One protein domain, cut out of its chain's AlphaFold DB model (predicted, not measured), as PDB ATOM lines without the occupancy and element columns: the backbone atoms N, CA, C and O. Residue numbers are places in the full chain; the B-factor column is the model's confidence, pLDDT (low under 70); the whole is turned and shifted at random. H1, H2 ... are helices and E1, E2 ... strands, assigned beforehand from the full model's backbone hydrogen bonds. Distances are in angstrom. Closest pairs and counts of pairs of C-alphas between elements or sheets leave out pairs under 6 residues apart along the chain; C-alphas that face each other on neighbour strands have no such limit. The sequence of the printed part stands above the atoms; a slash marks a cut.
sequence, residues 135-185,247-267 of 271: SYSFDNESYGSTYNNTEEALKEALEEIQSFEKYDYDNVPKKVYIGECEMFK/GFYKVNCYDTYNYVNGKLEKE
ATOM      1  N   SER A 135     155.710 148.036 124.057       97.38
ATOM      2  CA  SER A 135     155.518 149.465 123.820       97.38
ATOM      3  C   SER A 135     155.675 150.198 125.135       97.38
ATOM      4  O   SER A 135     155.267 149.676 126.171       97.38
ATOM      5  N   TYR A 136     156.212 151.415 125.103       97.56
ATOM      6  CA  TYR A 136     156.197 152.272 126.282       97.56
ATOM      7  C   TYR A 136     155.025 153.257 126.260       97.56
ATOM      8  O   TYR A 136     154.444 153.532 125.205       97.56
ATOM      9  N   SER A 137     154.690 153.755 127.446       97.38
ATOM     10  CA  SER A 137     153.728 154.823 127.708       97.38
ATOM     11  C   SER A 137     154.170 155.608 128.950       97.38
ATOM     12  O   SER A 137     154.813 155.044 129.839       97.38
ATOM     13  N   PHE A 138     153.826 156.894 129.034       96.62
ATOM     14  CA  PHE A 138     154.067 157.728 130.223       96.62
ATOM     15  C   PHE A 138     152.842 157.854 131.140       96.62
ATOM     16  O   PHE A 138     152.985 158.238 132.301       96.62
ATOM     17  N   ASP A 139     151.649 157.525 130.639       94.81
ATOM     18  CA  ASP A 139     150.360 157.676 131.325       94.81
ATOM     19  C   ASP A 139     149.627 156.339 131.546       94.81
ATOM     20  O   ASP A 139     148.626 156.312 132.255       94.81
ATOM     21  N   ASN A 140     150.150 155.232 130.997       95.31
ATOM     22  CA  ASN A 140     149.528 153.902 130.987       95.31
ATOM     23  C   ASN A 140     148.200 153.832 130.203       95.31
ATOM     24  O   ASN A 140     147.426 152.889 130.367       95.31
ATOM     25  N   GLU A 141     147.934 154.813 129.342       92.94
ATOM     26  CA  GLU A 141     146.734 154.877 128.498       92.94
ATOM     27  C   GLU A 141     147.123 154.978 127.020       92.94
ATOM     28  O   GLU A 141     146.591 154.263 126.167       92.94
ATOM     29  N   SER A 142     148.112 155.819 126.726       93.62
ATOM     30  CA  SER A 142     148.588 156.139 125.388       93.62
ATOM     31  C   SER A 142     149.905 155.413 125.115       93.62
ATOM     32  O   SER A 142     150.971 155.833 125.568       93.62
ATOM     33  N   TYR A 143     149.833 154.306 124.377       95.12
ATOM     34  CA  TYR A 143     151.001 153.545 123.924       95.12
ATOM     35  C   TYR A 143     151.376 153.929 122.487       95.12
ATOM     36  O   TYR A 143     150.503 154.083 121.634       95.12
ATOM     37  N   GLY A 144     152.676 154.123 122.246       89.62
ATOM     38  CA  GLY A 144     153.217 154.629 120.982       89.62
ATOM     39  C   GLY A 144     153.672 153.544 119.998       89.62
ATOM     40  O   GLY A 144     152.887 152.740 119.510       89.62
ATOM     41  N   SER A 145     154.954 153.577 119.636       93.50
ATOM     42  CA  SER A 145     155.564 152.595 118.731       93.50
ATOM     43  C   SER A 145     155.881 151.276 119.444       93.50
ATOM     44  O   SER A 145     156.067 151.233 120.659       93.50
ATOM     45  N   THR A 146     156.018 150.198 118.669       95.31
ATOM     46  CA  THR A 146     156.483 148.896 119.167       95.31
ATOM     47  C   THR A 146     158.000 148.748 119.059       95.31
ATOM     48  O   THR A 146     158.591 149.129 118.048       95.31
ATOM     49  N   TYR A 147     158.599 148.078 120.038       96.00
ATOM     50  CA  TYR A 147     160.029 147.775 120.146       96.00
ATOM     51  C   TYR A 147     160.245 146.268 120.298       96.00
ATOM     52  O   TYR A 147     159.328 145.545 120.692       96.00
ATOM     53  N   ASN A 148     161.446 145.763 119.998       95.06
ATOM     54  CA  ASN A 148     161.688 144.318 120.023       95.06
ATOM     55  C   ASN A 148     161.921 143.749 121.428       95.06
ATOM     56  O   ASN A 148     161.886 142.527 121.594       95.06
ATOM     57  N   ASN A 149     162.219 144.599 122.403       95.94
ATOM     58  CA  ASN A 149     162.396 144.233 123.800       95.94
ATOM     59  C   ASN A 149     162.313 145.480 124.691       95.94
ATOM     60  O   ASN A 149     162.235 146.619 124.219       95.94
ATOM     61  N   THR A 150     162.354 145.242 125.995       96.44
ATOM     62  CA  THR A 150     162.281 146.277 127.025       96.44
ATOM     63  C   THR A 150     163.470 147.237 126.970       96.44
ATOM     64  O   THR A 150     163.298 148.431 127.195       96.44
ATOM     65  N   GLU A 151     164.671 146.755 126.640       95.19
ATOM     66  CA  GLU A 151     165.873 147.594 126.543       95.19
ATOM     67  C   GLU A 151     165.737 148.677 125.461       95.19
ATOM     68  O   GLU A 151     165.995 149.850 125.730       95.19
ATOM     69  N   GLU A 152     165.284 148.302 124.260       96.19
ATOM     70  CA  GLU A 152     165.031 149.235 123.158       96.19
ATOM     71  C   GLU A 152     163.964 150.270 123.536       96.19
ATOM     72  O   GLU A 152     164.173 151.466 123.331       96.19
ATOM     73  N   ALA A 153     162.856 149.829 124.140       97.06
ATOM     74  CA  ALA A 153     161.773 150.719 124.556       97.06
ATOM     75  C   ALA A 153     162.213 151.716 125.640       97.06
ATOM     76  O   ALA A 153     161.892 152.900 125.559       97.06
ATOM     77  N   LEU A 154     162.968 151.258 126.644       96.69
ATOM     78  CA  LEU A 154     163.476 152.116 127.718       96.69
ATOM     79  C   LEU A 154     164.494 153.132 127.209       96.69
ATOM     80  O   LEU A 154     164.536 154.252 127.715       96.69
ATOM     81  N   LYS A 155     165.320 152.749 126.232       96.06
ATOM     82  CA  LYS A 155     166.275 153.665 125.612       96.06
ATOM     83  C   LYS A 155     165.548 154.833 124.942       96.06
ATOM     84  O   LYS A 155     165.883 155.977 125.232       96.06
ATOM     85  N   GLU A 156     164.546 154.548 124.113       97.06
ATOM     86  CA  GLU A 156     163.760 155.589 123.439       97.06
ATOM     87  C   GLU A 156     162.989 156.452 124.451       97.06
ATOM     88  O   GLU A 156     163.070 157.678 124.413       97.06
ATOM     89  N   ALA A 157     162.324 155.824 125.429       96.69
ATOM     90  CA  ALA A 157     161.600 156.543 126.476       96.69
ATOM     91  C   ALA A 157     162.515 157.496 127.266       96.69
ATOM     92  O   ALA A 157     162.111 158.603 127.619       96.69
ATOM     93  N   LEU A 158     163.760 157.089 127.537       95.94
ATOM     94  CA  LEU A 158     164.743 157.930 128.218       95.94
ATOM     95  C   LEU A 158     165.194 159.112 127.350       95.94
ATOM     96  O   LEU A 158     165.325 160.219 127.871       95.94
ATOM     97  N   GLU A 159     165.431 158.901 126.053       95.06
ATOM     98  CA  GLU A 159     165.765 159.980 125.112       95.06
ATOM     99  C   GLU A 159     164.631 161.019 125.036       95.06
ATOM    100  O   GLU A 159     164.886 162.227 125.038       95.06
ATOM    101  N   GLU A 160     163.376 160.568 125.069       95.00
ATOM    102  CA  GLU A 160     162.209 161.447 125.089       95.00
ATOM    103  C   GLU A 160     162.083 162.220 126.415       95.00
ATOM    104  O   GLU A 160     161.924 163.442 126.399       95.00
ATOM    105  N   ILE A 161     162.258 161.560 127.566       94.31
ATOM    106  CA  ILE A 161     162.282 162.225 128.884       94.31
ATOM    107  C   ILE A 161     163.373 163.305 128.946       94.31
ATOM    108  O   ILE A 161     163.119 164.413 129.417       94.31
ATOM    109  N   GLN A 162     164.574 163.027 128.431       92.69
ATOM    110  CA  GLN A 162     165.661 164.012 128.374       92.69
ATOM    111  C   GLN A 162     165.306 165.224 127.497       92.69
ATOM    112  O   GLN A 162     165.757 166.343 127.755       92.69
ATOM    113  N   SER A 163     164.482 165.028 126.463       92.12
ATOM    114  CA  SER A 163     163.927 166.126 125.671       92.12
ATOM    115  C   SER A 163     162.952 166.974 126.498       92.12
ATOM    116  O   SER A 163     163.071 168.204 126.493       92.12
ATOM    117  N   PHE A 164     162.053 166.348 127.270       92.06
ATOM    118  CA  PHE A 164     161.168 167.058 128.204       92.06
ATOM    119  C   PHE A 164     161.965 167.888 129.215       92.06
ATOM    120  O   PHE A 164     161.704 169.077 129.362       92.06
ATOM    121  N   GLU A 165     163.007 167.333 129.838       90.94
ATOM    122  CA  GLU A 165     163.848 168.088 130.784       90.94
ATOM    123  C   GLU A 165     164.468 169.350 130.169       90.94
ATOM    124  O   GLU A 165     164.688 170.347 130.860       90.94
ATOM    125  N   LYS A 166     164.758 169.318 128.864       91.12
ATOM    126  CA  LYS A 166     165.389 170.429 128.154       91.12
ATOM    127  C   LYS A 166     164.399 171.502 127.704       91.12
ATOM    128  O   LYS A 166     164.775 172.675 127.662       91.12
ATOM    129  N   TYR A 167     163.187 171.116 127.311       91.44
ATOM    130  CA  TYR A 167     162.260 172.010 126.609       91.44
ATOM    131  C   TYR A 167     160.913 172.216 127.316       91.44
ATOM    132  O   TYR A 167     160.263 173.222 127.046       91.44
ATOM    133  N   ASP A 168     160.513 171.320 128.218       88.38
ATOM    134  CA  ASP A 168     159.228 171.339 128.928       88.38
ATOM    135  C   ASP A 168     159.366 170.750 130.348       88.38
ATOM    136  O   ASP A 168     158.896 169.657 130.676       88.38
ATOM    137  N   TYR A 169     160.080 171.489 131.201       82.44
ATOM    138  CA  TYR A 169     160.467 171.047 132.543       82.44
ATOM    139  C   TYR A 169     159.278 170.837 133.500       82.44
ATOM    140  O   TYR A 169     159.425 170.139 134.504       82.44
ATOM    141  N   ASP A 170     158.114 171.426 133.212       88.31
ATOM    142  CA  ASP A 170     156.913 171.302 134.048       88.31
ATOM    143  C   ASP A 170     156.196 169.954 133.841       88.31
ATOM    144  O   ASP A 170     155.496 169.489 134.743       88.31
ATOM    145  N   ASN A 171     156.416 169.292 132.697       90.06
ATOM    146  CA  ASN A 171     155.709 168.068 132.304       90.06
ATOM    147  C   ASN A 171     156.616 166.833 132.184       90.06
ATOM    148  O   ASN A 171     156.241 165.858 131.538       90.06
ATOM    149  N   VAL A 172     157.798 166.842 132.812       92.31
ATOM    150  CA  VAL A 172     158.730 165.703 132.761       92.31
ATOM    151  C   VAL A 172     158.069 164.441 133.338       92.31
ATOM    152  O   VAL A 172     157.709 164.426 134.527       92.31
ATOM    153  N   PRO A 173     157.933 163.359 132.546       93.56
ATOM    154  CA  PRO A 173     157.370 162.109 133.031       93.56
ATOM    155  C   PRO A 173     158.188 161.528 134.186       93.56
ATOM    156  O   PRO A 173     159.413 161.429 134.132       93.56
ATOM    157  N   LYS A 174     157.496 161.104 135.245       94.38
ATOM    158  CA  LYS A 174     158.127 160.467 136.417       94.38
ATOM    159  C   LYS A 174     158.139 158.948 136.335       94.38
ATOM    160  O   LYS A 174     158.861 158.301 137.091       94.38
ATOM    161  N   LYS A 175     157.300 158.384 135.468       95.75
ATOM    162  CA  LYS A 175     157.117 156.949 135.301       95.75
ATOM    163  C   LYS A 175     157.057 156.597 133.824       95.75
ATOM    164  O   LYS A 175     156.609 157.399 133.010       95.75
ATOM    165  N   VAL A 176     157.499 155.387 133.517       97.31
ATOM    166  CA  VAL A 176     157.383 154.751 132.208       97.31
ATOM    167  C   VAL A 176     156.763 153.380 132.413       97.31
ATOM    168  O   VAL A 176     157.206 152.613 133.267       97.31
ATOM    169  N   TYR A 177     155.744 153.075 131.626       97.56
ATOM    170  CA  TYR A 177     155.059 151.792 131.614       97.56
ATOM    171  C   TYR A 177     155.491 151.030 130.372       97.56
ATOM    172  O   TYR A 177     155.281 151.513 129.263       97.56
ATOM    173  N   ILE A 178     156.085 149.852 130.540       97.38
ATOM    174  CA  ILE A 178     156.473 148.971 129.437       97.38
ATOM    175  C   ILE A 178     155.423 147.879 129.311       97.38
ATOM    176  O   ILE A 178     155.350 146.989 130.153       97.38
ATOM    177  N   GLY A 179     154.590 147.977 128.280       96.62
ATOM    178  CA  GLY A 179     153.486 147.069 128.010       96.62
ATOM    179  C   GLY A 179     153.861 145.948 127.048       96.62
ATOM    180  O   GLY A 179     154.398 146.211 125.971       96.62
ATOM    181  N   GLU A 180     153.522 144.704 127.388       95.31
ATOM    182  CA  GLU A 180     153.620 143.578 126.456       95.31
ATOM    183  C   GLU A 180     152.536 143.683 125.377       95.31
ATOM    184  O   GLU A 180     151.340 143.739 125.683       95.31
ATOM    185  N   CYS A 181     152.951 143.673 124.109       95.31
ATOM    186  CA  CYS A 181     152.053 143.844 122.975       95.31
ATOM    187  C   CYS A 181     151.521 142.497 122.473       95.31
ATOM    188  O   CYS A 181     152.279 141.608 122.081       95.31
ATOM    189  N   GLU A 182     150.199 142.376 122.387       93.31
ATOM    190  CA  GLU A 182     149.537 141.334 121.602       93.31
ATOM    191  C   GLU A 182     149.036 141.951 120.298       93.31
ATOM    192  O   GLU A 182     148.037 142.675 120.271       93.31
ATOM    193  N   MET A 183     149.760 141.672 119.211       92.44
ATOM    194  CA  MET A 183     149.359 142.093 117.868       92.44
ATOM    195  C   MET A 183     148.029 141.448 117.500       92.44
ATOM    196  O   MET A 183     147.856 140.236 117.674       92.44
ATOM    197  N   PHE A 184     147.116 142.239 116.939       92.31
ATOM    198  CA  PHE A 184     145.863 141.693 116.447       92.31
ATOM    199  C   PHE A 184     146.130 140.706 115.309       92.31
ATOM    200  O   PHE A 184     146.833 141.004 114.342       92.31
ATOM    201  N   LYS A 185     145.552 139.513 115.424       88.69
ATOM    202  CA  LYS A 185     145.558 138.505 114.370       88.69
ATOM    203  C   LYS A 185     144.105 138.201 114.037       88.69
ATOM    204  O   LYS A 185     143.425 137.617 114.885       88.69
ATOM    205  N   GLY A 247     148.802 146.319 111.882       88.00
ATOM    206  CA  GLY A 247     149.793 147.201 112.508       88.00
ATOM    207  C   GLY A 247     149.416 147.680 113.915       88.00
ATOM    208  O   GLY A 247     150.124 148.507 114.474       88.00
ATOM    209  N   PHE A 248     148.301 147.204 114.471       92.75
ATOM    210  CA  PHE A 248     147.783 147.614 115.777       92.75
ATOM    211  C   PHE A 248     147.764 146.448 116.770       92.75
ATOM    212  O   PHE A 248     147.762 145.268 116.398       92.75
ATOM    213  N   TYR A 249     147.755 146.791 118.052       95.56
ATOM    214  CA  TYR A 249     147.913 145.856 119.159       95.56
ATOM    215  C   TYR A 249     147.091 146.292 120.369       95.56
ATOM    216  O   TYR A 249     146.608 147.421 120.443       95.56
ATOM    217  N   LYS A 250     146.962 145.379 121.330       95.00
ATOM    218  CA  LYS A 250     146.548 145.691 122.702       95.00
ATOM    219  C   LYS A 250     147.699 145.405 123.661       95.00
ATOM    220  O   LYS A 250     148.567 144.581 123.362       95.00
ATOM    221  N   VAL A 251     147.679 146.058 124.817       95.75
ATOM    222  CA  VAL A 251     148.604 145.791 125.922       95.75
ATOM    223  C   VAL A 251     147.892 144.923 126.953       95.75
ATOM    224  O   VAL A 251     146.829 145.293 127.444       95.75
ATOM    225  N   ASN A 252     148.456 143.754 127.260       87.69
ATOM    226  CA  ASN A 252     147.838 142.806 128.198       87.69
ATOM    227  C   ASN A 252     148.320 142.985 129.639       87.69
ATOM    228  O   ASN A 252     147.582 142.736 130.591       87.69
ATOM    229  N   CYS A 253     149.580 143.362 129.796       92.56
ATOM    230  CA  CYS A 253     150.235 143.593 131.071       92.56
ATOM    231  C   CYS A 253     151.375 144.586 130.865       92.56
ATOM    232  O   CYS A 253     151.824 144.794 129.735       92.56
ATOM    233  N   TYR A 254     151.831 145.190 131.957       95.50
ATOM    234  CA  TYR A 254     152.920 146.148 131.924       95.50
ATOM    235  C   TYR A 254     153.804 146.045 133.163       95.50
ATOM    236  O   TYR A 254     153.350 145.687 134.251       95.50
ATOM    237  N   ASP A 255     155.066 146.407 132.978       95.69
ATOM    238  CA  ASP A 255     156.014 146.702 134.044       95.69
ATOM    239  C   ASP A 255     156.136 148.221 134.216       95.69
ATOM    240  O   ASP A 255     156.101 148.968 133.236       95.69
ATOM    241  N   THR A 256     156.332 148.684 135.450       97.25
ATOM    242  CA  THR A 256     156.516 150.112 135.745       97.25
ATOM    243  C   THR A 256     157.979 150.421 136.036       97.25
ATOM    244  O   THR A 256     158.661 149.670 136.734       97.25
ATOM    245  N   TYR A 257     158.457 151.553 135.530       96.94
ATOM    246  CA  TYR A 257     159.801 152.073 135.746       96.94
ATOM    247  C   TYR A 257     159.712 153.506 136.257       96.94
ATOM    248  O   TYR A 257     159.023 154.336 135.672       96.94
ATOM    249  N   ASN A 258     160.418 153.807 137.343       96.38
ATOM    250  CA  ASN A 258     160.502 155.149 137.902       96.38
ATOM    251  C   ASN A 258     161.684 155.896 137.290       96.38
ATOM    252  O   ASN A 258     162.793 155.365 137.219       96.38
ATOM    253  N   TYR A 259     161.455 157.144 136.895       94.25
ATOM    254  CA  TYR A 259     162.511 158.045 136.466       94.25
ATOM    255  C   TYR A 259     163.129 158.744 137.681       94.25
ATOM    256  O   TYR A 259     162.496 159.575 138.335       94.25
ATOM    257  N   VAL A 260     164.369 158.378 138.010       91.19
ATOM    258  CA  VAL A 260     165.107 158.872 139.175       91.19
ATOM    259  C   VAL A 260     166.515 159.271 138.742       91.19
ATOM    260  O   VAL A 260     167.286 158.449 138.255       91.19
ATOM    261  N   ASN A 261     166.874 160.544 138.940       87.12
ATOM    262  CA  ASN A 261     168.223 161.074 138.693       87.12
ATOM    263  C   ASN A 261     168.800 160.721 137.301       87.12
ATOM    264  O   ASN A 261     169.950 160.284 137.199       87.12
ATOM    265  N   GLY A 262     168.015 160.881 136.231       87.75
ATOM    266  CA  GLY A 262     168.486 160.599 134.870       87.75
ATOM    267  C   GLY A 262     168.433 159.127 134.457       87.75
ATOM    268  O   GLY A 262     168.997 158.771 133.422       87.75
ATOM    269  N   LYS A 263     167.814 158.253 135.260       92.06
ATOM    270  CA  LYS A 263     167.756 156.807 135.012       92.06
ATOM    271  C   LYS A 263     166.352 156.257 135.207       92.06
ATOM    272  O   LYS A 263     165.602 156.751 136.042       92.06
ATOM    273  N   LEU A 264     166.032 155.208 134.454       93.94
ATOM    274  CA  LEU A 264     164.810 154.427 134.614       93.94
ATOM    275  C   LEU A 264     165.109 153.181 135.449       93.94
ATOM    276  O   LEU A 264     165.896 152.325 135.046       93.94
ATOM    277  N   GLU A 265     164.486 153.091 136.620       93.94
ATOM    278  CA  GLU A 265     164.646 151.986 137.564       93.94
ATOM    279  C   GLU A 265     163.335 151.209 137.671       93.94
ATOM    280  O   GLU A 265     162.280 151.800 137.900       93.94
ATOM    281  N   LYS A 266     163.387 149.882 137.501       94.31
ATOM    282  CA  LYS A 266     162.188 149.039 137.576       94.31
ATOM    283  C   LYS A 266     161.564 149.143 138.971       94.31
ATOM    284  O   LYS A 266     162.250 148.963 139.976       94.31
ATOM    285  N   GLU A 267     160.268 149.423 139.027       92.06
ATOM    286  CA  GLU A 267     159.489 149.406 140.262       92.06
ATOM    287  C   GLU A 267     159.333 147.942 140.692       92.06
ATOM    288  O   GLU A 267     158.688 147.146 140.010       92.06
TER     289      GLU A 267
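AT A GLANCE: This is residues 135 to 185 and 247 to 267 of the 271 residues of the protein "Predicted transcriptional regulator, contains an HTH and PUA-like domains" of Anaerocolumna xylanovorans DSM 12503 (UniProt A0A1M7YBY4). A single long helix, H1, packs on one face of a strongly twisted and curled sheet of four strands, making two layers, a helix layer on a sheet layer. The long strand E3 bends sharply and folds into a hairpin with E4. The printed part has 72 residues, with E1, H1, E2, E3, E4 along the chain; the sheet's order is E1, E2, E3, E4, antiparallel throughout, and the class is mixed, helices and strands. The whole is compact, with a radius of gyration of the C-alphas of 12.2 A, yet elongated, spanning 40 by 22 by 19 A.

HOW THE PARTS SIT: Start at E1, residues 135 to 137, an edge strand antiparallel to E2, residues 175 to 183; look for N 137 and O 177, 2.9 A apart, within hydrogen-bond range. H1, residues 150 to 167, is on the sheet; the closest C-alphas of H1 and E1 are those of Ala 153 and Tyr 136, 6.0 A apart. In H1 every O i to N i+4 pair is within hydrogen-bond range. E3, residues 249 to 260, bends by 78 degrees at residue 252 and is antiparallel to E2, with N 178 and O 255 within hydrogen-bond range at 2.8 A. E4, residues 263 to 266, is the other edge strand, in a hairpin with E3; find N 258 and O 265, 2.8 A apart, within hydrogen-bond range. E1 and E4 are apart.

IN THESE COORDINATES: Find C-alpha 135 at (155.518, 149.465, 123.820), where E1 begins its 6.9 A. H1 runs 25.7 A from C-alpha 150 at (162.281, 146.277, 127.025). E2 measures 24.2 A, E3 29.4 A and E4 9.9 A, ending at C-alpha 266, (162.188, 149.039, 137.576).

THE WHOLE: The C-alphas farthest apart, of Lys 185 and Asn 261, are 40.2 A apart. Residues 186 to 246 are not printed; C-alphas 185 and 247 stand 9.9 A apart across this cut. The link from E1 to H1 is long, 12 residues. No printed residue is under 70 in pLDDT.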